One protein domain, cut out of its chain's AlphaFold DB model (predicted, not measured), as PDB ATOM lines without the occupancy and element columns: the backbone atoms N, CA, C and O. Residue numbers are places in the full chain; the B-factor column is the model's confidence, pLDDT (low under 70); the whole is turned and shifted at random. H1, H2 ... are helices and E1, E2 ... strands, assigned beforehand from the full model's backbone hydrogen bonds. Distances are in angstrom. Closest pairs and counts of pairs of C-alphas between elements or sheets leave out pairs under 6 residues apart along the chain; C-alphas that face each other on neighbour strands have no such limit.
ATOM      1  N   SER A 281      26.010   9.821  39.020       86.00
ATOM      2  CA  SER A 281      26.973  10.681  38.330       86.00
ATOM      3  C   SER A 281      26.335  11.318  37.100       86.00
ATOM      4  O   SER A 281      26.357  12.545  36.969       86.00
ATOM      5  N   ALA A 282      25.700  10.499  36.258       91.38
ATOM      6  CA  ALA A 282      25.041  10.921  35.028       91.38
ATOM      7  C   ALA A 282      23.916  11.929  35.300       91.38
ATOM      8  O   ALA A 282      23.878  12.987  34.665       91.38
ATOM      9  N   VAL A 283      23.085  11.674  36.320       94.25
ATOM     10  CA  VAL A 283      21.964  12.569  36.646       94.25
ATOM     11  C   VAL A 283      22.423  13.949  37.115       94.25
ATOM     12  O   VAL A 283      21.701  14.928  36.963       94.25
ATOM     13  N   GLY A 284      23.637  14.063  37.668       93.19
ATOM     14  CA  GLY A 284      24.192  15.356  38.065       93.19
ATOM     15  C   GLY A 284      24.368  16.297  36.872       93.19
ATOM     16  O   GLY A 284      23.989  17.461  36.962       93.19
ATOM     17  N   VAL A 285      24.886  15.771  35.760       93.75
ATOM     18  CA  VAL A 285      25.119  16.534  34.524       93.75
ATOM     19  C   VAL A 285      23.799  16.858  33.827       93.75
ATOM     20  O   VAL A 285      23.597  17.983  33.375       93.75
ATOM     21  N   GLU A 286      22.872  15.897  33.756       96.19
ATOM     22  CA  GLU A 286      21.549  16.150  33.175       96.19
ATOM     23  C   GLU A 286      20.781  17.214  33.968       96.19
ATOM     24  O   GLU A 286      20.192  18.119  33.375       96.19
ATOM     25  N   LEU A 287      20.823  17.149  35.302       97.06
ATOM     26  CA  LEU A 287      20.128  18.103  36.159       97.06
ATOM     27  C   LEU A 287      20.717  19.511  36.038       97.06
ATOM     28  O   LEU A 287      19.960  20.475  35.970       97.06
ATOM     29  N   GLU A 288      22.044  19.637  35.959       96.75
ATOM     30  CA  GLU A 288      22.717  20.911  35.679       96.75
ATOM     31  C   GLU A 288      22.236  21.509  34.349       96.75
ATOM     32  O   GLU A 288      21.788  22.657  34.315       96.75
ATOM     33  N   ASN A 289      22.226  20.714  33.274       97.25
ATOM     34  CA  ASN A 289      21.741  21.150  31.963       97.25
ATOM     35  C   ASN A 289      20.252  21.527  31.980       97.25
ATOM     36  O   ASN A 289      19.843  22.477  31.305       97.25
ATOM     37  N   ALA A 290      19.433  20.808  32.750       97.81
ATOM     38  CA  ALA A 290      18.014  21.108  32.901       97.81
ATOM     39  C   ALA A 290      17.792  22.437  33.636       97.81
ATOM     40  O   ALA A 290      17.017  23.260  33.150       97.81
ATOM     41  N   ILE A 291      18.506  22.685  34.740       98.19
ATOM     42  CA  ILE A 291      18.475  23.964  35.476       98.19
ATOM     43  C   ILE A 291      18.990  25.110  34.598       98.19
ATOM     44  O   ILE A 291      18.450  26.219  34.633       98.19
ATOM     45  N   PHE A 292      20.012  24.843  33.781       97.12
ATOM     46  CA  PHE A 292      20.539  25.817  32.834       97.12
ATOM     47  C   PHE A 292      19.495  26.210  31.778       97.12
ATOM     48  O   PHE A 292      19.268  27.392  31.522       97.12
ATOM     49  N   SER A 293      18.834  25.209  31.194       97.19
ATOM     50  CA  SER A 293      17.867  25.392  30.104       97.19
ATOM     51  C   SER A 293      16.538  25.999  30.566       97.19
ATOM     52  O   SER A 293      15.883  26.674  29.778       97.19
ATOM     53  N   HIS A 294      16.161  25.804  31.833       97.62
ATOM     54  CA  HIS A 294      14.925  26.325  32.439       97.62
ATOM     55  C   HIS A 294      15.236  27.453  33.423       97.62
ATOM     56  O   HIS A 294      14.813  27.450  34.582       97.62
ATOM     57  N   ARG A 295      16.055  28.404  32.967       97.00
ATOM     58  CA  ARG A 295      16.579  29.487  33.799       97.00
ATOM     59  C   ARG A 295      15.494  30.325  34.469       97.00
ATOM     60  O   ARG A 295      15.655  30.743  35.610       97.00
ATOM     61  N   ASP A 296      14.385  30.536  33.781       97.06
ATOM     62  CA  ASP A 296      13.211  31.246  34.282       97.06
ATOM     63  C   ASP A 296      12.686  30.677  35.611       97.06
ATOM     64  O   ASP A 296      12.289  31.451  36.483       97.06
ATOM     65  N   GLN A 297      12.767  29.358  35.816       97.12
ATOM     66  CA  GLN A 297      12.296  28.695  37.039       97.12
ATOM     67  C   GLN A 297      13.177  28.987  38.261       97.12
ATOM     68  O   GLN A 297      12.696  28.940  39.393       97.12
ATOM     69  N   PHE A 298      14.452  29.314  38.044       97.25
ATOM     70  CA  PHE A 298      15.434  29.539  39.107       97.25
ATOM     71  C   PHE A 298      15.943  30.984  39.169       97.25
ATOM     72  O   PHE A 298      16.696  31.333  40.077       97.25
ATOM     73  N   GLU A 299      15.523  31.851  38.242       97.12
ATOM     74  CA  GLU A 299      16.038  33.217  38.122       97.12
ATOM     75  C   GLU A 299      15.835  34.015  39.411       97.12
ATOM     76  O   GLU A 299      16.741  34.716  39.850       97.12
ATOM     77  N   LYS A 300      14.675  33.876  40.066       97.00
ATOM     78  CA  LYS A 300      14.405  34.567  41.335       97.00
ATOM     79  C   LYS A 300      15.390  34.149  42.431       97.00
ATOM     80  O   LYS A 300      15.924  35.008  43.122       97.00
ATOM     81  N   GLU A 301      15.633  32.847  42.579       96.81
ATOM     82  CA  GLU A 301      16.588  32.311  43.558       96.81
ATOM     83  C   GLU A 301      18.011  32.799  43.249       96.81
ATOM     84  O   GLU A 301      18.708  33.293  44.138       96.81
ATOM     85  N   TYR A 302      18.411  32.741  41.975       97.69
ATOM     86  CA  TYR A 302      19.707  33.227  41.511       97.69
ATOM     87  C   TYR A 302      19.909  34.723  41.792       97.69
ATOM     88  O   TYR A 302      20.976  35.107  42.278       97.69
ATOM     89  N   GLN A 303      18.905  35.569  41.543       97.44
ATOM     90  CA  GLN A 303      18.996  37.009  41.814       97.44
ATOM     91  C   GLN A 303      19.127  37.300  43.313       97.44
ATOM     92  O   GLN A 303      20.013  38.060  43.699       97.44
ATOM     93  N   THR A 304      18.354  36.623  44.171       96.38
ATOM     94  CA  THR A 304      18.507  36.751  45.631       96.38
ATOM     95  C   THR A 304      19.929  36.400  46.085       96.38
ATOM     96  O   THR A 304      20.522  37.101  46.908       96.38
ATOM     97  N   ILE A 305      20.520  35.343  45.518       95.31
ATOM     98  CA  ILE A 305      21.907  34.959  45.812       95.31
ATOM     99  C   ILE A 305      22.886  36.017  45.300       95.31
ATOM    100  O   ILE A 305      23.836  36.344  46.008       95.31
ATOM    101  N   CYS A 306      22.670  36.570  44.103       94.88
ATOM    102  CA  CYS A 306      23.505  37.639  43.551       94.88
ATOM    103  C   CYS A 306      23.515  38.883  44.447       94.88
ATOM    104  O   CYS A 306      24.590  39.437  44.700       94.88
ATOM    105  N   ASP A 307      22.348  39.284  44.948       94.38
ATOM    106  CA  ASP A 307      22.186  40.454  45.814       94.38
ATOM    107  C   ASP A 307      22.911  40.269  47.158       94.38
ATOM    108  O   ASP A 307      23.563  41.194  47.653       94.38
ATOM    109  N   ASN A 308      22.901  39.047  47.701       91.62
ATOM    110  CA  ASN A 308      23.555  38.702  48.967       91.62
ATOM    111  C   ASN A 308      24.999  38.190  48.814       91.62
ATOM    112  O   ASN A 308      25.694  37.966  49.812       91.62
ATOM    113  N   PHE A 309      25.497  38.040  47.584       92.31
ATOM    114  CA  PHE A 309      26.728  37.304  47.291       92.31
ATOM    115  C   PHE A 309      27.961  37.860  48.004       92.31
ATOM    116  O   PHE A 309      28.802  37.098  48.472       92.31
ATOM    117  N   ASN A 310      28.083  39.186  48.109       88.44
ATOM    118  CA  ASN A 310      29.229  39.806  48.779       88.44
ATOM    119  C   ASN A 310      29.302  39.414  50.259       88.44
ATOM    120  O   ASN A 310      30.399  39.152  50.749       88.44
ATOM    121  N   ASN A 311      28.152  39.356  50.939       88.06
ATOM    122  CA  ASN A 311      28.062  38.986  52.350       88.06
ATOM    123  C   ASN A 311      28.387  37.502  52.529       88.06
ATOM    124  O   ASN A 311      29.220  37.154  53.363       88.06
ATOM    125  N   LEU A 312      27.808  36.653  51.674       88.06
ATOM    126  CA  LEU A 312      28.081  35.217  51.647       88.06
ATOM    127  C   LEU A 312      29.571  34.956  51.408       88.06
ATOM    128  O   LEU A 312      30.211  34.271  52.190       88.06
ATOM    129  N   TYR A 313      30.170  35.568  50.385       86.06
ATOM    130  CA  TYR A 313      31.560  35.336  49.985       86.06
ATOM    131  C   TYR A 313      32.577  35.616  51.095       86.06
ATOM    132  O   TYR A 313      33.630  34.968  51.143       86.06
ATOM    133  N   VAL A 314      32.305  36.593  51.964       83.69
ATOM    134  CA  VAL A 314      33.181  36.971  53.084       83.69
ATOM    135  C   VAL A 314      32.801  36.306  54.407       83.69
ATOM    136  O   VAL A 314      33.422  36.621  55.421       83.69
ATOM    137  N   SER A 315      31.834  35.385  54.410       81.50
ATOM    138  CA  SER A 315      31.395  34.726  55.634       81.50
ATOM    139  C   SER A 315      32.523  33.887  56.263       81.50
ATOM    140  O   SER A 315      33.333  33.274  55.546       81.50
ATOM    141  N   PRO A 316      32.622  33.852  57.606       78.19
ATOM    142  CA  PRO A 316      33.601  33.024  58.307       78.19
ATOM    143  C   PRO A 316      33.543  31.549  57.897       78.19
ATOM    144  O   PRO A 316      34.588  30.913  57.760       78.19
ATOM    145  N   GLU A 317      32.349  31.023  57.636       77.00
ATOM    146  CA  GLU A 317      32.094  29.641  57.226       77.00
ATOM    147  C   GLU A 317      32.838  29.287  55.933       77.00
ATOM    148  O   GLU A 317      33.431  28.213  55.837       77.00
ATOM    149  N   ILE A 318      32.900  30.218  54.980       76.62
ATOM    150  CA  ILE A 318      33.571  30.030  53.687       76.62
ATOM    151  C   ILE A 318      35.080  30.270  53.779       76.62
ATOM    152  O   ILE A 318      35.863  29.673  53.035       76.62
ATOM    153  N   ILE A 319      35.515  31.168  54.666       71.50
ATOM    154  CA  ILE A 319      36.936  31.508  54.812       71.50
ATOM    155  C   ILE A 319      37.666  30.484  55.696       71.50
ATOM    156  O   ILE A 319      38.855  30.245  55.488       71.50
ATOM    157  N   SER A 320      36.991  29.875  56.672       63.31
ATOM    158  CA  SER A 320      37.614  29.110  57.766       63.31
ATOM    159  C   SER A 320      38.415  27.869  57.346       63.31
ATOM    160  O   SER A 320      39.336  27.474  58.063       63.31
ATOM    161  N   ASP A 321      38.165  27.330  56.154       55.31
ATOM    162  CA  ASP A 321      38.666  26.031  55.684       55.31
ATOM    163  C   ASP A 321      40.201  25.934  55.533       55.31
ATOM    164  O   ASP A 321      40.787  24.855  55.524       55.31
ATOM    165  N   ARG A 322      40.895  27.079  55.460       49.41
ATOM    166  CA  ARG A 322      42.371  27.134  55.376       49.41
ATOM    167  C   ARG A 322      43.055  27.804  56.569       49.41
ATOM    168  O   ARG A 322      44.277  27.727  56.679       49.41
ATOM    169  N   TRP A 323      42.305  28.481  57.442       52.19
ATOM    170  CA  TRP A 323      42.863  29.531  58.313       52.19
ATOM    171  C   TRP A 323      42.730  29.278  59.815       52.19
ATOM    172  O   TRP A 323      43.344  30.001  60.600       52.19
ATOM    173  N   THR A 324      42.078  28.189  60.229       48.94
ATOM    174  CA  THR A 324      42.135  27.684  61.617       48.94
ATOM    175  C   THR A 324      43.568  27.395  62.104       48.94
ATOM    176  O   THR A 324      43.791  27.280  63.304       48.94
ATOM    177  N   ARG A 325      44.569  27.361  61.206       47.81
ATOM    178  CA  ARG A 325      46.001  27.204  61.534       47.81
ATOM    179  C   ARG A 325      46.801  28.503  61.742       47.81
ATOM    180  O   ARG A 325      47.941  28.402  62.179       47.81
ATOM    181  N   VAL A 326      46.277  29.696  61.432       47.34
ATOM    182  CA  VAL A 326      47.110  30.931  61.347       47.34
ATOM    183  C   VAL A 326      46.795  31.979  62.432       47.34
ATOM    184  O   VAL A 326      47.527  32.953  62.585       47.34
ATOM    185  N   GLY A 327      45.767  31.759  63.256       52.72
ATOM    186  CA  GLY A 327      45.397  32.672  64.347       52.72
ATOM    187  C   GLY A 327      44.707  33.964  63.876       52.72
ATOM    188  O   GLY A 327      44.823  34.384  62.724       52.72
ATOM    189  N   SER A 328      43.968  34.607  64.786       56.06
ATOM    190  CA  SER A 328      43.093  35.766  64.514       56.06
ATOM    191  C   SER A 328      43.816  36.970  63.893       56.06
ATOM    192  O   SER A 328      43.287  37.612  62.992       56.06
ATOM    193  N   ALA A 329      45.069  37.228  64.277       55.97
ATOM    194  CA  ALA A 329      45.856  38.342  63.739       55.97
ATOM    195  C   ALA A 329      46.245  38.173  62.252       55.97
ATOM    196  O   ALA A 329      46.446  39.161  61.541       55.97
ATOM    197  N   GLY A 330      46.348  36.930  61.759       56.75
ATOM    198  CA  GLY A 330      46.580  36.638  60.339       56.75
ATOM    199  C   GLY A 330      45.319  36.802  59.485       56.75
ATOM    200  O   GLY A 330      45.409  37.210  58.326       56.75
ATOM    201  N   PHE A 331      44.151  36.545  60.079       58.28
ATOM    202  CA  PHE A 331      42.835  36.669  59.448       58.28
ATOM    203  C   PHE A 331      42.484  38.131  59.142       58.28
ATOM    204  O   PHE A 331      42.167  38.459  57.995       58.28
ATOM    205  N   ASP A 332      42.666  39.031  60.111       58.19
ATOM    206  CA  ASP A 332      42.380  40.460  59.928       58.19
ATOM    207  C   ASP A 332      43.290  41.094  58.869       58.19
ATOM    208  O   ASP A 332      42.832  41.838  57.998       58.19
ATOM    209  N   LYS A 333      44.579  40.735  58.867       54.69
ATOM    210  CA  LYS A 333      45.559  41.235  57.889       54.69
ATOM    211  C   LYS A 333      45.303  40.696  56.472       54.69
ATOM    212  O   LYS A 333      45.622  41.372  55.492       54.69
ATOM    213  N   PHE A 334      44.708  39.509  56.336       59.88
ATOM    214  CA  PHE A 334      44.279  38.938  55.053       59.88
ATOM    215  C   PHE A 334      43.009  39.612  54.513       59.88
ATOM    216  O   PHE A 334      42.996  40.024  53.348       59.88
ATOM    217  N   LEU A 335      41.987  39.796  55.359       61.25
ATOM    218  CA  LEU A 335      40.766  40.532  55.006       61.25
ATOM    219  C   LEU A 335      41.094  41.939  54.489       61.25
ATOM    220  O   LEU A 335      40.560  42.358  53.463       61.25
ATOM    221  N   HIS A 336      42.047  42.617  55.135       56.69
ATOM    222  CA  HIS A 336      42.476  43.967  54.764       56.69
ATOM    223  C   HIS A 336      43.375  44.035  53.513       56.69
ATOM    224  O   HIS A 336      43.482  45.103  52.918       56.69
ATOM    225  N   SER A 337      44.032  42.942  53.093       50.62
ATOM    226  CA  SER A 337      45.045  42.983  52.016       50.62
ATOM    227  C   SER A 337      44.654  42.295  50.704       50.62
ATOM    228  O   SER A 337      45.314  42.538  49.691       50.62
ATOM    229  N   LYS A 338      43.610  41.446  50.670       52.84
ATOM    230  CA  LYS A 338      43.301  40.633  49.471       52.84
ATOM    231  C   LYS A 338      41.838  40.457  49.064       52.84
ATOM    232  O   LYS A 338      41.599  39.727  48.098       52.84
ATOM    233  N   LEU A 339      40.868  41.147  49.662       56.91
ATOM    234  CA  LEU A 339      39.513  41.180  49.094       56.91
ATOM    235  C   LEU A 339      39.473  42.089  47.852       56.91
ATOM    236  O   LEU A 339      38.921  43.186  47.857       56.91
ATOM    237  N   LYS A 340      40.063  41.610  46.745       61.28
ATOM    238  CA  LYS A 340      39.612  42.006  45.405       61.28
ATOM    239  C   LYS A 340      38.093  41.821  45.388       61.28
ATOM    240  O   LYS A 340      37.617  40.828  45.942       61.28
ATOM    241  N   ARG A 341      37.353  42.760  44.781       67.62
ATOM    242  CA  ARG A 341      35.898  42.617  44.596       67.62
ATOM    243  C   ARG A 341      35.611  41.184  44.135       67.62
ATOM    244  O   ARG A 341      36.272  40.748  43.185       67.62
ATOM    245  N   PRO A 342      34.729  40.448  44.825       76.62
ATOM    246  CA  PRO A 342      34.506  39.058  44.489       76.62
ATOM    247  C   PRO A 342      33.980  38.979  43.047       76.62
ATOM    248  O   PRO A 342      33.275  39.893  42.600       76.62
ATOM    249  N   PRO A 343      34.377  37.951  42.277       84.94
ATOM    250  CA  PRO A 343      33.842  37.772  40.936       84.94
ATOM    251  C   PRO A 343      32.325  37.618  41.041       84.94
ATOM    252  O   PRO A 343      31.845  36.956  41.959       84.94
ATOM    253  N   LYS A 344      31.569  38.243  40.132       86.69
ATOM    254  CA  LYS A 344      30.114  38.058  40.117       86.69
ATOM    255  C   LYS A 344      29.799  36.565  39.933       86.69
ATOM    256  O   LYS A 344      30.452  35.944  39.090       86.69
ATOM    257  N   PRO A 345      28.832  36.003  40.677       92.88
ATOM    258  CA  PRO A 345      28.428  34.615  40.491       92.88
ATOM    259  C   PRO A 345      27.869  34.441  39.079       92.88
ATOM    260  O   PRO A 345      27.032  35.226  38.631       92.88
ATOM    261  N   THR A 346      28.355  33.433  38.361       95.88
ATOM    262  CA  THR A 346      27.819  33.083  37.043       95.88
ATOM    263  C   THR A 346      26.575  32.211  37.207       95.88
ATOM    264  O   THR A 346      26.398  31.560  38.240       95.88
ATOM    265  N   TYR A 347      25.694  32.209  36.205       97.06
ATOM    266  CA  TYR A 347      24.539  31.313  36.224       97.06
ATOM    267  C   TYR A 347      24.967  29.844  36.062       97.06
ATOM    268  O   TYR A 347      24.374  28.970  36.681       97.06
ATOM    269  N   ASP A 348      26.043  29.580  35.319       96.44
ATOM    270  CA  ASP A 348      26.648  28.251  35.166       96.44
ATOM    271  C   ASP A 348      27.088  27.686  36.526       96.44
ATOM    272  O   ASP A 348      26.708  26.576  36.902       96.44
ATOM    273  N   ASP A 349      27.819  28.484  37.320       95.31
ATOM    274  CA  ASP A 349      28.198  28.097  38.683       95.31
ATOM    275  C   ASP A 349      26.963  27.855  39.559       95.31
ATOM    276  O   ASP A 349      26.949  26.923  40.363       95.31
ATOM    277  N   PHE A 350      25.918  28.673  39.400       97.31
ATOM    278  CA  PHE A 350      24.657  28.477  40.108       97.31
ATOM    279  C   PHE A 350      23.981  27.157  39.730       97.31
ATOM    280  O   PHE A 350      23.647  26.387  40.628       97.31
ATOM    281  N   ALA A 351      23.836  26.851  38.441       97.62
ATOM    282  CA  ALA A 351      23.200  25.624  37.969       97.62
ATOM    283  C   ALA A 351      23.943  24.375  38.466       97.62
ATOM    284  O   ALA A 351      23.318  23.462  39.014       97.62
ATOM    285  N   LYS A 352      25.279  24.377  38.377       95.56
ATOM    286  CA  LYS A 352      26.138  23.295  38.878       95.56
ATOM    287  C   LYS A 352      25.963  23.074  40.384       95.56
ATOM    288  O   LYS A 352      25.776  21.944  40.848       95.56
ATOM    289  N   VAL A 353      25.996  24.155  41.165       95.62
ATOM    290  CA  VAL A 353      25.845  24.095  42.627       95.62
ATOM    291  C   VAL A 353      24.416  23.705  43.027       95.62
ATOM    292  O   VAL A 353      24.246  22.891  43.939       95.62
ATOM    293  N   LYS A 354      23.389  24.202  42.327       96.44
ATOM    294  CA  LYS A 354      21.983  23.854  42.578       96.44
ATOM    295  C   LYS A 354      21.699  22.389  42.259       96.44
ATOM    296  O   LYS A 354      21.084  21.714  43.082       96.44
ATOM    297  N   ALA A 355      22.218  21.857  41.150       96.19
ATOM    298  CA  ALA A 355      22.111  20.434  40.820       96.19
ATOM    299  C   ALA A 355      22.739  19.548  41.909       96.19
ATOM    300  O   ALA A 355      22.161  18.541  42.328       96.19
ATOM    301  N   TYR A 356      23.914  19.933  42.417       93.81
ATOM    302  CA  TYR A 356      24.544  19.241  43.540       93.81
ATOM    303  C   TYR A 356      23.684  19.292  44.810       93.81
ATOM    304  O   TYR A 356      23.422  18.246  45.410       93.81
ATOM    305  N   ARG A 357      23.193  20.478  45.189       93.31
ATOM    306  CA  ARG A 357      22.332  20.655  46.365       93.31
ATOM    307  C   ARG A 357      21.046  19.836  46.261       93.31
ATOM    308  O   ARG A 357      20.707  19.142  47.216       93.31
ATOM    309  N   MET A 358      20.381  19.842  45.107       95.44
ATOM    310  CA  MET A 358      19.175  19.044  44.866       95.44
ATOM    311  C   MET A 358      19.436  17.544  45.042       95.44
ATOM    312  O   MET A 358      18.665  16.876  45.725       95.44
ATOM    313  N   ARG A 359      20.548  17.005  44.519       93.44
ATOM    314  CA  ARG A 359      20.903  15.586  44.726       93.44
ATOM    315  C   ARG A 359      21.082  15.230  46.200       93.44
ATOM    316  O   ARG A 359      20.628  14.172  46.632       93.44
ATOM    317  N   ARG A 360      21.719  16.107  46.981       90.81
ATOM    318  CA  ARG A 360      21.860  15.914  48.434       90.81
ATOM    319  C   ARG A 360      20.518  15.969  49.146       90.81
ATOM    320  O   ARG A 360      20.202  15.076  49.922       90.81
ATOM    321  N   HIS A 361      19.726  16.995  48.847       91.94
ATOM    322  CA  HIS A 361      18.415  17.168  49.453       91.94
ATOM    323  C   HIS A 361      17.522  15.954  49.184       91.94
ATOM    324  O   HIS A 361      16.885  15.451  50.104       91.94
ATOM    325  N   ALA A 362      17.581  15.400  47.970       93.88
ATOM    326  CA  ALA A 362      16.859  14.188  47.611       93.88
ATOM    327  C   ALA A 362      17.245  12.976  48.474       93.88
ATOM    328  O   ALA A 362      16.365  12.241  48.923       93.88
ATOM    329  N   LYS A 363      18.540  12.791  48.770       91.69
ATOM    330  CA  LYS A 363      19.004  11.745  49.698       91.69
ATOM    331  C   LYS A 363      18.491  11.970  51.119       91.69
ATOM    332  O   LYS A 363      18.067  11.012  51.758       91.69
ATOM    333  N   ASN A 364      18.484  13.216  51.590       91.19
ATOM    334  CA  ASN A 364      17.982  13.553  52.923       91.19
ATOM    335  C   ASN A 364      16.480  13.246  53.037       91.19
ATOM    336  O   ASN A 364      16.073  12.561  53.975       91.19
ATOM    337  N   ILE A 365      15.678  13.662  52.047       92.31
ATOM    338  CA  ILE A 365      14.239  13.361  51.979       92.31
ATOM    339  C   ILE A 365      14.019  11.846  51.951       92.31
ATOM    340  O   ILE A 365      13.204  11.330  52.715       92.31
ATOM    341  N   LEU A 366      14.771  11.109  51.124       93.12
ATOM    342  CA  LEU A 366      14.691   9.650  51.081       93.12
ATOM    343  C   LEU A 366      14.958   9.037  52.461       93.12
ATOM    344  O   LEU A 366      14.140   8.261  52.949       93.12
ATOM    345  N   SER A 367      16.062   9.395  53.118       91.81
ATOM    346  CA  SER A 367      16.399   8.869  54.444       91.81
ATOM    347  C   SER A 367      15.360   9.229  55.507       91.81
ATOM    348  O   SER A 367      15.005   8.372  56.320       91.81
ATOM    349  N   GLU A 368      14.827  10.454  55.493       91.06
ATOM    350  CA  GLU A 368      13.750  10.861  56.400       91.06
ATOM    351  C   GLU A 368      12.481  10.039  56.180       91.06
ATOM    352  O   GLU A 368      11.878   9.577  57.153       91.06
ATOM    353  N   MET A 369      12.097   9.819  54.922       92.38
ATOM    354  CA  MET A 369      10.914   9.037  54.569       92.38
ATOM    355  C   MET A 369      11.074   7.563  54.941       92.38
ATOM    356  O   MET A 369      10.179   6.991  55.561       92.38
ATOM    357  N   VAL A 370      12.233   6.968  54.665       93.19
ATOM    358  CA  VAL A 370      12.555   5.585  55.044       93.19
ATOM    359  C   VAL A 370      12.491   5.399  56.564       93.19
ATOM    360  O   VAL A 370      11.788   4.504  57.048       93.19
ATOM    361  N   ALA A 371      13.108   6.309  57.327       92.56
ATOM    362  CA  ALA A 371      13.047   6.298  58.787       92.56
ATOM    363  C   ALA A 371      11.612   6.484  59.305       92.56
ATOM    364  O   ALA A 371      11.172   5.736  60.180       92.56
ATOM    365  N   ARG A 372      10.845   7.422  58.731       91.31
ATOM    366  CA  ARG A 372       9.435   7.672  59.079       91.31
ATOM    367  C   ARG A 372       8.556   6.445  58.846       91.31
ATOM    368  O   ARG A 372       7.626   6.197  59.613       91.31
ATOM    369  N   MET A 373       8.860   5.650  57.826       91.75
ATOM    370  CA  MET A 373       8.169   4.390  57.544       91.75
ATOM    371  C   MET A 373       8.592   3.241  58.473       91.75
ATOM    372  O   MET A 373       7.985   2.163  58.457       91.75
ATOM    373  N   GLY A 374       9.579   3.471  59.340       94.50
ATOM    374  CA  GLY A 374      10.100   2.485  60.276       94.50
ATOM    375  C   GLY A 374      11.021   1.475  59.606       94.50
ATOM    376  O   GLY A 374      11.025   0.313  60.011       94.50
ATOM    377  N   TYR A 375      11.763   1.900  58.583       94.19
ATOM    378  CA  TYR A 375      12.768   1.088  57.906       94.19
ATOM    379  C   TYR A 375      14.141   1.750  57.963       94.19
ATOM    380  O   TYR A 375      14.259   2.968  58.013       94.19
ATOM    381  N   ASP A 376      15.169   0.918  57.967       91.62
ATOM    382  CA  ASP A 376      16.557   1.266  57.693       91.62
ATOM    383  C   ASP A 376      16.897   0.764  56.288       91.62
ATOM    384  O   ASP A 376      16.362  -0.265  55.873       91.62
ATOM    385  N   ASN A 377      17.782   1.440  55.566       88.62
ATOM    386  CA  ASN A 377      18.256   0.970  54.270       88.62
ATOM    387  C   ASN A 377      19.763   0.723  54.347       88.62
ATOM    388  O   ASN A 377      20.565   1.652  54.419       88.62
ATOM    389  N   SER A 378      20.142  -0.553  54.305       82.69
ATOM    390  CA  SER A 378      21.553  -0.948  54.358       82.69
ATOM    391  C   SER A 378      22.291  -0.761  53.026       82.69
ATOM    392  O   SER A 378      23.519  -0.917  52.990       82.69
ATOM    393  N   ASP A 379      21.563  -0.413  51.960       79.69
ATOM    394  CA  ASP A 379      22.089  -0.079  50.646       79.69
ATOM    395  C   ASP A 379      21.893   1.406  50.293       79.69
ATOM    396  O   ASP A 379      20.863   1.834  49.770       79.69
ATOM    397  N   LEU A 380      22.951   2.190  50.495       70.62
ATOM    398  CA  LEU A 380      22.953   3.632  50.242       70.62
ATOM    399  C   LEU A 380      22.888   4.022  48.753       70.62
ATOM    400  O   LEU A 380      22.628   5.193  48.468       70.62
ATOM    401  N   ASP A 381      23.065   3.063  47.835       75.31
ATOM    402  CA  ASP A 381      23.073   3.276  46.378       75.31
ATOM    403  C   ASP A 381      22.064   2.368  45.640       75.31
ATOM    404  O   ASP A 381      22.129   2.216  44.419       75.31
ATOM    405  N   GLY A 382      21.152   1.718  46.368       83.62
ATOM    406  CA  GLY A 382      20.147   0.792  45.830       83.62
ATOM    407  C   GLY A 382      18.954   1.494  45.174       83.62
ATOM    408  O   GLY A 382      17.815   1.145  45.464       83.62
ATOM    409  N   TYR A 383      19.192   2.543  44.386       90.38
ATOM    410  CA  TYR A 383      18.167   3.313  43.677       90.38
ATOM    411  C   TYR A 383      18.783   4.096  42.509       90.38
ATOM    412  O   TYR A 383      19.999   4.280  42.422       90.38
ATOM    413  N   ALA A 384      17.931   4.549  41.599       93.31
ATOM    414  CA  ALA A 384      18.272   5.332  40.424       93.31
ATOM    415  C   ALA A 384      17.600   6.711  40.465       93.31
ATOM    416  O   ALA A 384      16.799   7.027  41.350       93.31
ATOM    417  N   TYR A 385      17.932   7.540  39.483       95.50
ATOM    418  CA  TYR A 385      17.376   8.878  39.348       95.50
ATOM    419  C   TYR A 385      16.883   9.131  37.926       95.50
ATOM    420  O   TYR A 385      17.302   8.455  36.988       95.50
ATOM    421  N   ARG A 386      16.034  10.144  37.763       96.38
ATOM    422  CA  ARG A 386      15.747  10.771  36.466       96.38
ATOM    423  C   ARG A 386      15.420  12.248  36.646       96.38
ATOM    424  O   ARG A 386      14.886  12.642  37.686       96.38
ATOM    425  N   VAL A 387      15.710  13.059  35.634       96.94
ATOM    426  CA  VAL A 387      15.312  14.468  35.614       96.94
ATOM    427  C   VAL A 387      13.983  14.614  34.877       96.94
ATOM    428  O   VAL A 387      13.799  14.111  33.769       96.94
ATOM    429  N   ARG A 388      13.028  15.306  35.497       95.81
ATOM    430  CA  ARG A 388      11.778  15.734  34.859       95.81
ATOM    431  C   ARG A 388      11.884  17.223  34.576       95.81
ATOM    432  O   ARG A 388      12.255  17.967  35.472       95.81
ATOM    433  N   SER A 389      11.570  17.650  33.357       94.25
ATOM    434  CA  SER A 389      11.707  19.054  32.940       94.25
ATOM    435  C   SER A 389      10.541  19.584  32.099       94.25
ATOM    436  O   SER A 389      10.603  20.713  31.640       94.25
ATOM    437  N   GLN A 390       9.475  18.798  31.893       89.56
ATOM    438  CA  GLN A 390       8.348  19.200  31.038       89.56
ATOM    439  C   GLN A 390       7.583  20.414  31.589       89.56
ATOM    440  O   GLN A 390       7.323  21.346  30.837       89.56
ATOM    441  N   ASP A 391       7.272  20.409  32.889       89.94
ATOM    442  CA  ASP A 391       6.553  21.507  33.553       89.94
ATOM    443  C   ASP A 391       7.465  22.263  34.528       89.94
ATOM    444  O   ASP A 391       7.608  23.481  34.473       89.94
ATOM    445  N   GLN A 392       8.129  21.517  35.411       94.81
ATOM    446  CA  GLN A 392       9.062  22.022  36.411       94.81
ATOM    447  C   GLN A 392      10.272  21.097  36.464       94.81
ATOM    448  O   GLN A 392      10.115  19.873  36.414       94.81
ATOM    449  N   VAL A 393      11.468  21.673  36.597       97.50
ATOM    450  CA  VAL A 393      12.692  20.902  36.801       97.50
ATOM    451  C   VAL A 393      12.632  20.213  38.161       97.50
ATOM    452  O   VAL A 393      12.746  20.853  39.207       97.50
ATOM    453  N   LYS A 394      12.470  18.889  38.138       97.12
ATOM    454  CA  LYS A 394      12.492  18.035  39.324       97.12
ATOM    455  C   LYS A 394      13.521  16.924  39.189       97.12
ATOM    456  O   LYS A 394      13.665  16.312  38.129       97.12
ATOM    457  N   LEU A 395      14.188  16.631  40.299       97.50
ATOM    458  CA  LEU A 395      14.969  15.416  40.462       97.50
ATOM    459  C   LEU A 395      14.074  14.338  41.068       97.50
ATOM    460  O   LEU A 395      13.574  14.486  42.183       97.50
ATOM    461  N   GLU A 396      13.880  13.252  40.332       96.69
ATOM    462  CA  GLU A 396      13.054  12.133  40.761       96.69
ATOM    463  C   GLU A 396      13.937  10.951  41.182       96.69
ATOM    464  O   GLU A 396      14.793  10.524  40.405       96.69
ATOM    465  N   ILE A 397      13.730  10.420  42.390       95.50
ATOM    466  CA  ILE A 397      14.318   9.152  42.847       95.50
ATOM    467  C   ILE A 397      13.348   8.011  42.534       95.50
ATOM    468  O   ILE A 397      12.170   8.069  42.901       95.50
ATOM    469  N   VAL A 398      13.862   6.978  41.868       94.31
ATOM    470  CA  VAL A 398      13.124   5.826  41.319       94.31
ATOM    471  C   VAL A 398      13.989   4.563  41.373       94.31
ATOM    472  O   VAL A 398      15.165   4.629  41.714       94.31
ATOM    473  N   GLY A 399      13.455   3.399  40.994       89.25
ATOM    474  CA  GLY A 399      14.299   2.225  40.729       89.25
ATOM    475  C   GLY A 399      14.878   1.549  41.982       89.25
ATOM    476  O   GLY A 399      16.052   1.180  41.987       89.25
ATOM    477  N   PHE A 400      14.104   1.483  43.067       91.38
ATOM    478  CA  PHE A 400      14.537   1.035  44.393       91.38
ATOM    479  C   PHE A 400      14.822  -0.475  44.483       91.38
ATOM    480  O   PHE A 400      14.084  -1.306  43.964       91.38
ATOM    481  N   ASP A 401      15.866  -0.845  45.222       89.62
ATOM    482  CA  ASP A 401      16.175  -2.226  45.604       89.62
ATOM    483  C   ASP A 401      15.658  -2.500  47.024       89.62
ATOM    484  O   ASP A 401      16.332  -2.238  48.027       89.62
ATOM    485  N   PHE A 402      14.410  -2.964  47.126       92.31
ATOM    486  CA  PHE A 402      13.726  -3.121  48.414       92.31
ATOM    487  C   PHE A 402      14.281  -4.277  49.261       92.31
ATOM    488  O   PHE A 402      13.985  -4.361  50.459       92.31
ATOM    489  N   GLU A 403      15.138  -5.135  48.695       88.62
ATOM    490  CA  GLU A 403      15.705  -6.284  49.405       88.62
ATOM    491  C   GLU A 403      16.599  -5.895  50.597       88.62
ATOM    492  O   GLU A 403      16.831  -6.718  51.481       88.62
ATOM    493  N   TYR A 404      17.079  -4.646  50.650       89.12
ATOM    494  CA  TYR A 404      17.997  -4.151  51.688       89.12
ATOM    495  C   TYR A 404      17.330  -3.317  52.791       89.12
ATOM    496  O   TYR A 404      18.025  -2.788  53.672       89.12
ATOM    497  N   TYR A 405      15.997  -3.220  52.778       91.56
ATOM    498  CA  TYR A 405      15.224  -2.395  53.708       91.56
ATOM    499  C   TYR A 405      14.840  -3.171  54.967       91.56
ATOM    500  O   TYR A 405      13.991  -4.057  54.946       91.56
ATOM    501  N   SER A 406      15.417  -2.835  56.115       90.62
ATOM    502  CA  SER A 406      15.214  -3.542  57.383       90.62
ATOM    503  C   SER A 406      14.213  -2.845  58.294       90.62
ATOM    504  O   SER A 406      14.381  -1.674  58.604       90.62
ATOM    505  N   LYS A 407      13.169  -3.549  58.755       92.44
ATOM    506  CA  LYS A 407      12.200  -2.975  59.701       92.44
ATOM    507  C   LYS A 407      12.899  -2.614  61.016       92.44
ATOM    508  O   LYS A 407      13.646  -3.418  61.569       92.44
ATOM    509  N   MET A 408      12.623  -1.423  61.527       93.62
ATOM    510  CA  MET A 408      13.109  -0.925  62.811       93.62
ATOM    511  C   MET A 408      12.007  -0.962  63.873       93.62
ATOM    512  O   MET A 408      10.813  -0.995  63.558       93.62
ATOM    513  N   SER A 409      12.407  -0.917  65.148       93.81
ATOM    514  CA  SER A 409      11.466  -0.610  66.227       93.81
ATOM    515  C   SER A 409      10.967   0.833  66.104       93.81
ATOM    516  O   SER A 409      11.626   1.685  65.496       93.81
ATOM    517  N   LYS A 410       9.799   1.124  66.686       92.00
ATOM    518  CA  LYS A 410       9.218   2.476  66.655       92.00
ATOM    519  C   LYS A 410      10.126   3.489  67.353       92.00
ATOM    520  O   LYS A 410      10.258   4.615  66.883       92.00
ATOM    521  N   GLU A 411      10.775   3.073  68.437       92.94
ATOM    522  CA  GLU A 411      11.693   3.892  69.227       92.94
ATOM    523  C   GLU A 411      12.915   4.274  68.388       92.94
ATOM    524  O   GLU A 411      13.208   5.459  68.248       92.94
ATOM    525  N   LYS A 412      13.556   3.287  67.741       93.12
ATOM    526  CA  LYS A 412      14.720   3.515  66.874       93.12
ATOM    527  C   LYS A 412      14.363   4.384  65.667       93.12
ATOM    528  O   LYS A 412      15.137   5.259  65.293       93.12
ATOM    529  N   ALA A 413      13.190   4.170  65.070       91.75
ATOM    530  CA  ALA A 413      12.713   4.978  63.952       91.75
ATOM    531  C   ALA A 413      12.473   6.444  64.344       91.75
ATOM    532  O   ALA A 413      12.896   7.348  63.625       91.75
ATOM    533  N   SER A 414      11.848   6.678  65.502       89.50
ATOM    534  CA  SER A 414      11.613   8.022  66.042       89.50
ATOM    535  C   SER A 414      12.923   8.739  66.383       89.50
ATOM    536  O   SER A 414      13.124   9.894  65.999       89.50
ATOM    537  N   GLU A 415      13.849   8.035  67.044       91.56
ATOM    538  CA  GLU A 415      15.182   8.551  67.362       91.56
ATOM    539  C   GLU A 415      15.955   8.919  66.092       91.56
ATOM    540  O   GLU A 415      16.451  10.043  65.977       91.56
ATOM    541  N   LEU A 416      16.010   8.006  65.116       89.94
ATOM    542  CA  LEU A 416      16.685   8.246  63.847       89.94
ATOM    543  C   LEU A 416      16.074   9.449  63.128       89.94
ATOM    544  O   LEU A 416      16.810  10.354  62.756       89.94
ATOM    545  N   HIS A 417      14.748   9.517  62.995       87.12
ATOM    546  CA  HIS A 417      14.077  10.634  62.326       87.12
ATOM    547  C   HIS A 417      14.383  11.991  62.992       87.12
ATOM    548  O   HIS A 417      14.719  12.957  62.307       87.12
ATOM    549  N   SER A 418      14.357  12.059  64.329       85.44
ATOM    550  CA  SER A 418      14.744  13.264  65.083       85.44
ATOM    551  C   SER A 418      16.217  13.639  64.868       85.44
ATOM    552  O   SER A 418      16.560  14.821  64.760       85.44
ATOM    553  N   ASN A 419      17.102  12.642  64.810       88.00
ATOM    554  CA  ASN A 419      18.535  12.857  64.637       88.00
ATOM    555  C   ASN A 419      18.895  13.264  63.205       88.00
ATOM    556  O   ASN A 419      19.750  14.131  63.040       88.00
ATOM    557  N   LEU A 420      18.224  12.709  62.189       87.62
ATOM    558  CA  LEU A 420      18.465  13.017  60.777       87.62
ATOM    559  C   LEU A 420      18.268  14.505  60.483       87.62
ATOM    560  O   LEU A 420      19.167  15.132  59.931       87.62
ATOM    561  N   ARG A 421      17.175  15.115  60.957       77.25
ATOM    562  CA  ARG A 421      16.925  16.554  60.752       77.25
ATOM    563  C   ARG A 421      18.030  17.441  61.323       77.25
ATOM    564  O   ARG A 421      18.497  18.370  60.669       77.25
ATOM    565  N   LYS A 422      18.486  17.135  62.542       81.50
ATOM    566  CA  LYS A 422      19.588  17.869  63.189       81.50
ATOM    567  C   LYS A 422      20.914  17.631  62.471       81.50
ATOM    568  O   LYS A 422      21.704  18.557  62.304       81.50
ATOM    569  N   TYR A 423      21.160  16.388  62.067       84.75
ATOM    570  CA  TYR A 423      22.385  15.977  61.398       84.75
ATOM    571  C   TYR A 423      22.520  16.630  60.023       84.75
ATOM    572  O   TYR A 423      23.565  17.217  59.752       84.75
ATOM    573  N   TYR A 424      21.473  16.605  59.196       82.50
ATOM    574  CA  TYR A 424      21.507  17.176  57.850       82.50
ATOM    575  C   TYR A 424      21.714  18.685  57.856       82.50
ATOM    576  O   TYR A 424      22.553  19.169  57.103       82.50
ATOM    577  N   HIS A 425      21.077  19.414  58.777       75.88
ATOM    578  CA  HIS A 425      21.318  20.850  58.933       75.88
ATOM    579  C   HIS A 425      22.800  21.168  59.229       75.88
ATOM    580  O   HIS A 425      23.367  22.128  58.711       75.88
ATOM    581  N   VAL A 426      23.462  20.358  60.064       78.81
ATOM    582  CA  VAL A 426      24.885  20.555  60.396       78.81
ATOM    583  C   VAL A 426      25.808  20.071  59.273       78.81
ATOM    584  O   VAL A 426      26.810  20.729  58.992       78.81
ATOM    585  N   GLN A 427      25.504  18.932  58.648       80.75
ATOM    586  CA  GLN A 427      26.337  18.343  57.597       80.75
ATOM    587  C   GLN A 427      26.289  19.129  56.298       80.75
ATOM    588  O   GLN A 427      27.342  19.386  55.722       80.75
ATOM    589  N   ASP A 428      25.106  19.567  55.862       82.44
ATOM    590  CA  ASP A 428      24.979  20.300  54.603       82.44
ATOM    591  C   ASP A 428      25.832  21.573  54.629       82.44
ATOM    592  O   ASP A 428      26.470  21.883  53.627       82.44
ATOM    593  N   ARG A 429      25.958  22.238  55.788       79.50
ATOM    594  CA  ARG A 429      26.835  23.407  55.979       79.50
ATOM    595  C   ARG A 429      28.329  23.079  56.065       79.50
ATOM    596  O   ARG A 429      29.132  23.989  55.885       79.50
ATOM    597  N   LYS A 430      28.731  21.840  56.361       78.81
ATOM    598  CA  LYS A 430      30.150  21.437  56.448       78.81
ATOM    599  C   LYS A 430      30.665  20.832  55.151       78.81
ATOM    600  O   LYS A 430      31.796  21.092  54.765       78.81
ATOM    601  N   GLU A 431      29.849  20.050  54.463       74.44
ATOM    602  CA  GLU A 431      30.352  19.164  53.417       74.44
ATOM    603  C   GLU A 431      30.787  19.903  52.148       74.44
ATOM    604  O   GLU A 431      31.728  19.472  51.492       74.44
ATOM    605  N   ILE A 432      30.197  21.065  51.832       76.56
ATOM    606  CA  ILE A 432      30.642  21.879  50.686       76.56
ATOM    607  C   ILE A 432      32.104  22.344  50.815       76.56
ATOM    608  O   ILE A 432      32.747  22.669  49.818       76.56
ATOM    609  N   ASN A 433      32.636  22.370  52.039       69.06
ATOM    610  CA  ASN A 433      34.013  22.755  52.303       69.06
ATOM    611  C   ASN A 433      35.013  21.633  51.989       69.06
ATOM    612  O   ASN A 433      36.087  21.905  51.458       69.06
ATOM    613  N   GLU A 434      34.609  20.379  52.190       68.00
ATOM    614  CA  GLU A 434      35.447  19.183  52.027       68.00
ATOM    615  C   GLU A 434      35.216  18.460  50.680       68.00
ATOM    616  O   GLU A 434      35.845  17.441  50.390       68.00
ATOM    617  N   PHE A 435      34.312  18.987  49.849       75.06
ATOM    618  CA  PHE A 435      33.862  18.381  48.597       75.06
ATOM    619  C   PHE A 435      34.761  18.719  47.391       75.06
ATOM    620  O   PHE A 435      35.333  19.805  47.288       75.06
ATOM    621  N   TYR A 436      34.814  17.787  46.435       79.81
ATOM    622  CA  TYR A 436      35.398  17.960  45.105       79.81
ATOM    623  C   TYR A 436      34.340  17.635  44.059       79.81
ATOM    624  O   TYR A 436      33.543  16.714  44.241       79.81
ATOM    625  N   TRP A 437      34.352  18.354  42.941       82.44
ATOM    626  CA  TRP A 437      33.497  18.040  41.803       82.44
ATOM    627  C   TRP A 437      33.828  16.656  41.217       82.44
ATOM    628  O   TRP A 437      34.884  16.082  41.482       82.44
ATOM    629  N   ASN A 438      32.928  16.116  40.387       74.25
ATOM    630  CA  ASN A 438      33.102  14.794  39.767       74.25
ATOM    631  C   ASN A 438      34.392  14.679  38.923       74.25
ATOM    632  O   ASN A 438      34.894  13.580  38.725       74.25
ATOM    633  N   ASP A 439      34.925  15.801  38.435       77.12
ATOM    634  CA  ASP A 439      36.193  15.909  37.697       77.12
ATOM    635  C   ASP A 439      37.423  16.075  38.616       77.12
ATOM    636  O   ASP A 439      38.514  16.404  38.150       77.12
ATOM    637  N   HIS A 440      37.246  15.864  39.923       81.31
ATOM    638  CA  HIS A 440      38.229  16.085  40.985       81.31
ATOM    639  C   HIS A 440      38.686  17.541  41.148       81.31
ATOM    640  O   HIS A 440      39.653  17.796  41.871       81.31
ATOM    641  N   SER A 441      38.009  18.510  40.526       84.44
ATOM    642  CA  SER A 441      38.310  19.921  40.759       84.44
ATOM    643  C   SER A 441      37.797  20.382  42.128       84.44
ATOM    644  O   SER A 441      36.737  19.966  42.602       84.44
ATOM    645  N   GLU A 442      38.576  21.243  42.788       85.81
ATOM    646  CA  GLU A 442      38.191  21.853  44.063       85.81
ATOM    647  C   GLU A 442      36.967  22.762  43.886       85.81
ATOM    648  O   GLU A 442      36.862  23.520  42.914       85.81
ATOM    649  N   VAL A 443      36.061  22.748  44.868       88.06
ATOM    650  CA  VAL A 443      34.946  23.699  44.907       88.06
ATOM    651  C   VAL A 443      35.491  25.094  45.175       88.06
ATOM    652  O   VAL A 443      36.094  25.378  46.216       88.06
ATOM    653  N   THR A 444      35.264  25.998  44.230       89.56
ATOM    654  CA  THR A 444      35.786  27.359  44.326       89.56
ATOM    655  C   THR A 444      35.047  28.161  45.399       89.56
ATOM    656  O   THR A 444      33.885  27.914  45.719       89.56
ATOM    657  N   ARG A 445      35.698  29.198  45.936       87.12
ATOM    658  CA  ARG A 445      35.075  30.096  46.921       87.12
ATOM    659  C   ARG A 445      33.753  30.731  46.435       87.12
ATOM    660  O   ARG A 445      32.819  30.771  47.232       87.12
ATOM    661  N   PRO A 446      33.625  31.197  45.173       91.12
ATOM    662  CA  PRO A 446      32.334  31.616  44.622       91.12
ATOM    663  C   PRO A 446      31.252  30.535  44.689       91.12
ATOM    664  O   PRO A 446      30.146  30.815  45.132       91.12
ATOM    665  N   GLN A 447      31.577  29.295  44.316       93.19
ATOM    666  CA  GLN A 447      30.631  28.175  44.347       93.19
ATOM    667  C   GLN A 447      30.198  27.827  45.777       93.19
ATOM    668  O   GLN A 447      29.016  27.587  46.013       93.19
ATOM    669  N   LYS A 448      31.119  27.887  46.750       91.94
ATOM    670  CA  LYS A 448      30.777  27.772  48.178       91.94
ATOM    671  C   LYS A 448      29.775  28.856  48.591       91.94
ATOM    672  O   LYS A 448      28.782  28.548  49.237       91.94
ATOM    673  N   ALA A 449      29.989  30.107  48.174       92.19
ATOM    674  CA  ALA A 449      29.092  31.221  48.506       92.19
ATOM    675  C   ALA A 449      27.700  31.059  47.898       92.19
ATOM    676  O   ALA A 449      26.709  31.278  48.589       92.19
ATOM    677  N   ILE A 450      27.624  30.598  46.649       95.38
ATOM    678  CA  ILE A 450      26.355  30.228  46.014       95.38
ATOM    679  C   ILE A 450      25.645  29.144  46.831       95.38
ATOM    680  O   ILE A 450      24.460  29.276  47.109       95.38
ATOM    681  N   TYR A 451      26.364  28.100  47.251       94.56
ATOM    682  CA  TYR A 451      25.780  26.992  48.005       94.56
ATOM    683  C   TYR A 451      25.168  27.448  49.338       94.56
ATOM    684  O   TYR A 451      24.039  27.077  49.644       94.56
ATOM    685  N   TYR A 452      25.870  28.289  50.106       91.88
ATOM    686  CA  TYR A 452      25.302  28.868  51.331       91.88
ATOM    687  C   TYR A 452      24.096  29.766  51.040       91.88
ATOM    688  O   TYR A 452      23.119  29.699  51.774       91.88
ATOM    689  N   GLY A 453      24.125  30.543  49.953       94.12
ATOM    690  CA  GLY A 453      22.972  31.343  49.540       94.12
ATOM    691  C   GLY A 453      21.743  30.497  49.196       94.12
ATOM    692  O   GLY A 453      20.626  30.887  49.522       94.12
ATOM    693  N   ILE A 454      21.936  29.318  48.594       94.94
ATOM    694  CA  ILE A 454      20.848  28.356  48.365       94.94
ATOM    695  C   ILE A 454      20.296  27.840  49.701       94.94
ATOM    696  O   ILE A 454      19.083  27.817  49.876       94.94
ATOM    697  N   LEU A 455      21.162  27.465  50.651       91.75
ATOM    698  CA  LEU A 455      20.717  27.004  51.973       91.75
ATOM    699  C   LEU A 455      19.915  28.076  52.724       91.75
ATOM    700  O   LEU A 455      18.861  27.771  53.266       91.75
ATOM    701  N   GLU A 456      20.385  29.326  52.726       90.88
ATOM    702  CA  GLU A 456      19.681  30.432  53.387       90.88
ATOM    703  C   GLU A 456      18.307  30.703  52.758       90.88
ATOM    704  O   GLU A 456      17.350  30.951  53.487       90.88
ATOM    705  N   ASN A 457      18.188  30.603  51.430       90.31
ATOM    706  CA  ASN A 457      16.906  30.744  50.730       90.31
ATOM    707  C   ASN A 457      15.937  29.579  50.998       90.31
ATOM    708  O   ASN A 457      14.728  29.772  50.930       90.31
ATOM    709  N   GLU A 458      16.441  28.366  51.240       87.56
ATOM    710  CA  GLU A 458      15.615  27.194  51.573       87.56
ATOM    711  C   GLU A 458      15.146  27.211  53.043       87.56
ATOM    712  O   GLU A 458      14.144  26.578  53.374       87.56
ATOM    713  N   GLU A 459      15.853  27.932  53.922       82.12
ATOM    714  CA  GLU A 459      15.530  28.096  55.349       82.12
ATOM    715  C   GLU A 459      14.581  29.286  55.638       82.12
ATOM    716  O   GLU A 459      14.027  29.356  56.739       82.12
ATOM    717  N   SER A 460      14.402  30.212  54.683       71.50
ATOM    718  CA  SER A 460      13.563  31.423  54.793       71.50
ATOM    719  C   SER A 460      12.122  31.208  54.347       71.50
ATOM    720  O   SER A 460      11.211  31.710  55.046       71.50
TER     721      SER A 460
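AT A GLANCE: This is residues 281 to 460 of the 460 residues of an uncharacterized protein of Candidatus Woesebacteria bacterium GW2011_GWA1_39_21 (UniProt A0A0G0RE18). Two long helices, H5 and H6, run opposite ways and pack side by side over part of their length; H7 bridges them towards one end, and the small strand pair E1 and E4 lies at the other. H1 packs across H5, the hairpin of E2 and E3 covers both with E2 next to H1 and E3 next to H5, H2 packs on H7, and residues 324 to 330, of which 328 to 330 belong to H4, stick out. The printed part has 180 residues, with seven named helices and four named strands in the order H1 H2 H3 H4 H5 E1 E2 E3 E4 H6 H7; it is mostly helix, with two antiparallel two-stranded sheets, E1 - E4 and E2 - E3. It is only just compact, close to loose, with a radius of gyration of the C-alphas of 18.7 A and spans of 57 by 41 by 32 A.

HOW THE PARTS SIT: H1, residues 282 to 293, touches residues 347 to 359 of H5, residues 347 to 372, at a steep tilt of 55 degrees; the C-alphas of Glu 288 and Ala 355 are closest, 5.2 A. H2, residues 295 to 313, touches the hub H7, residues 445 to 459; the C-alphas of Tyr 313 and Ala 449 are closest, 5.0 A. H3, residues 316 to 322, only just touches H7, with 3 pairs of C-alphas within 8 A, closest Ile 318 and Lys 448 at 6.6 A. H4, residues 328 to 338, touches no helix. E1, residues 375 to 377, pairs with E4, residues 405 to 407: N 376 and O 406 are 2.8 A apart. E2, residues 384 to 388, and E3, residues 394 to 398, form a hairpin, with N 386 and O 396 2.9 A apart. H6, residues 410 to 434, touches H5 at a shallow tilt of 16 degrees, opposite ways; the C-alphas of Ala 371 and Ala 413 are closest, 5.3 A. H7 touches H5 with Val 353 and Tyr 451 closest, C-alphas 6.1 A apart, and forms a helical hairpin with H6, with Ile 432 and Lys 448 closest, C-alphas 6.4 A apart. Every O i to N i+4 pair is within hydrogen-bond range in H1, H5 and H7; the counts are 11 of 15 in H2, 6 of 7 in H4, 15 of 21 in H6 and 1 of 3 in H3, where 1 of 4 O i to N i+3 pairs is.

IN THESE COORDINATES: H1 begins at C-alpha 282 (25.041, 10.921, 35.028). H2 has a kink of 52 degrees near residue 307, and H6 one of 45 degrees near residue 426. H5 is 36.2 A long, H6 34.4 A, H2 22.8 A and H7 21.4 A. H7 ends at C-alpha 459 (15.530, 28.096, 55.349).

THE WHOLE: The two farthest C-alphas, those of Ser 337 and Glu 403, are 57.4 A apart. The printed part has no cut, and no link is long. Mean pLDDT of the printed part is 85.6, with residues 320 to 341 and 433 to 434 under 70.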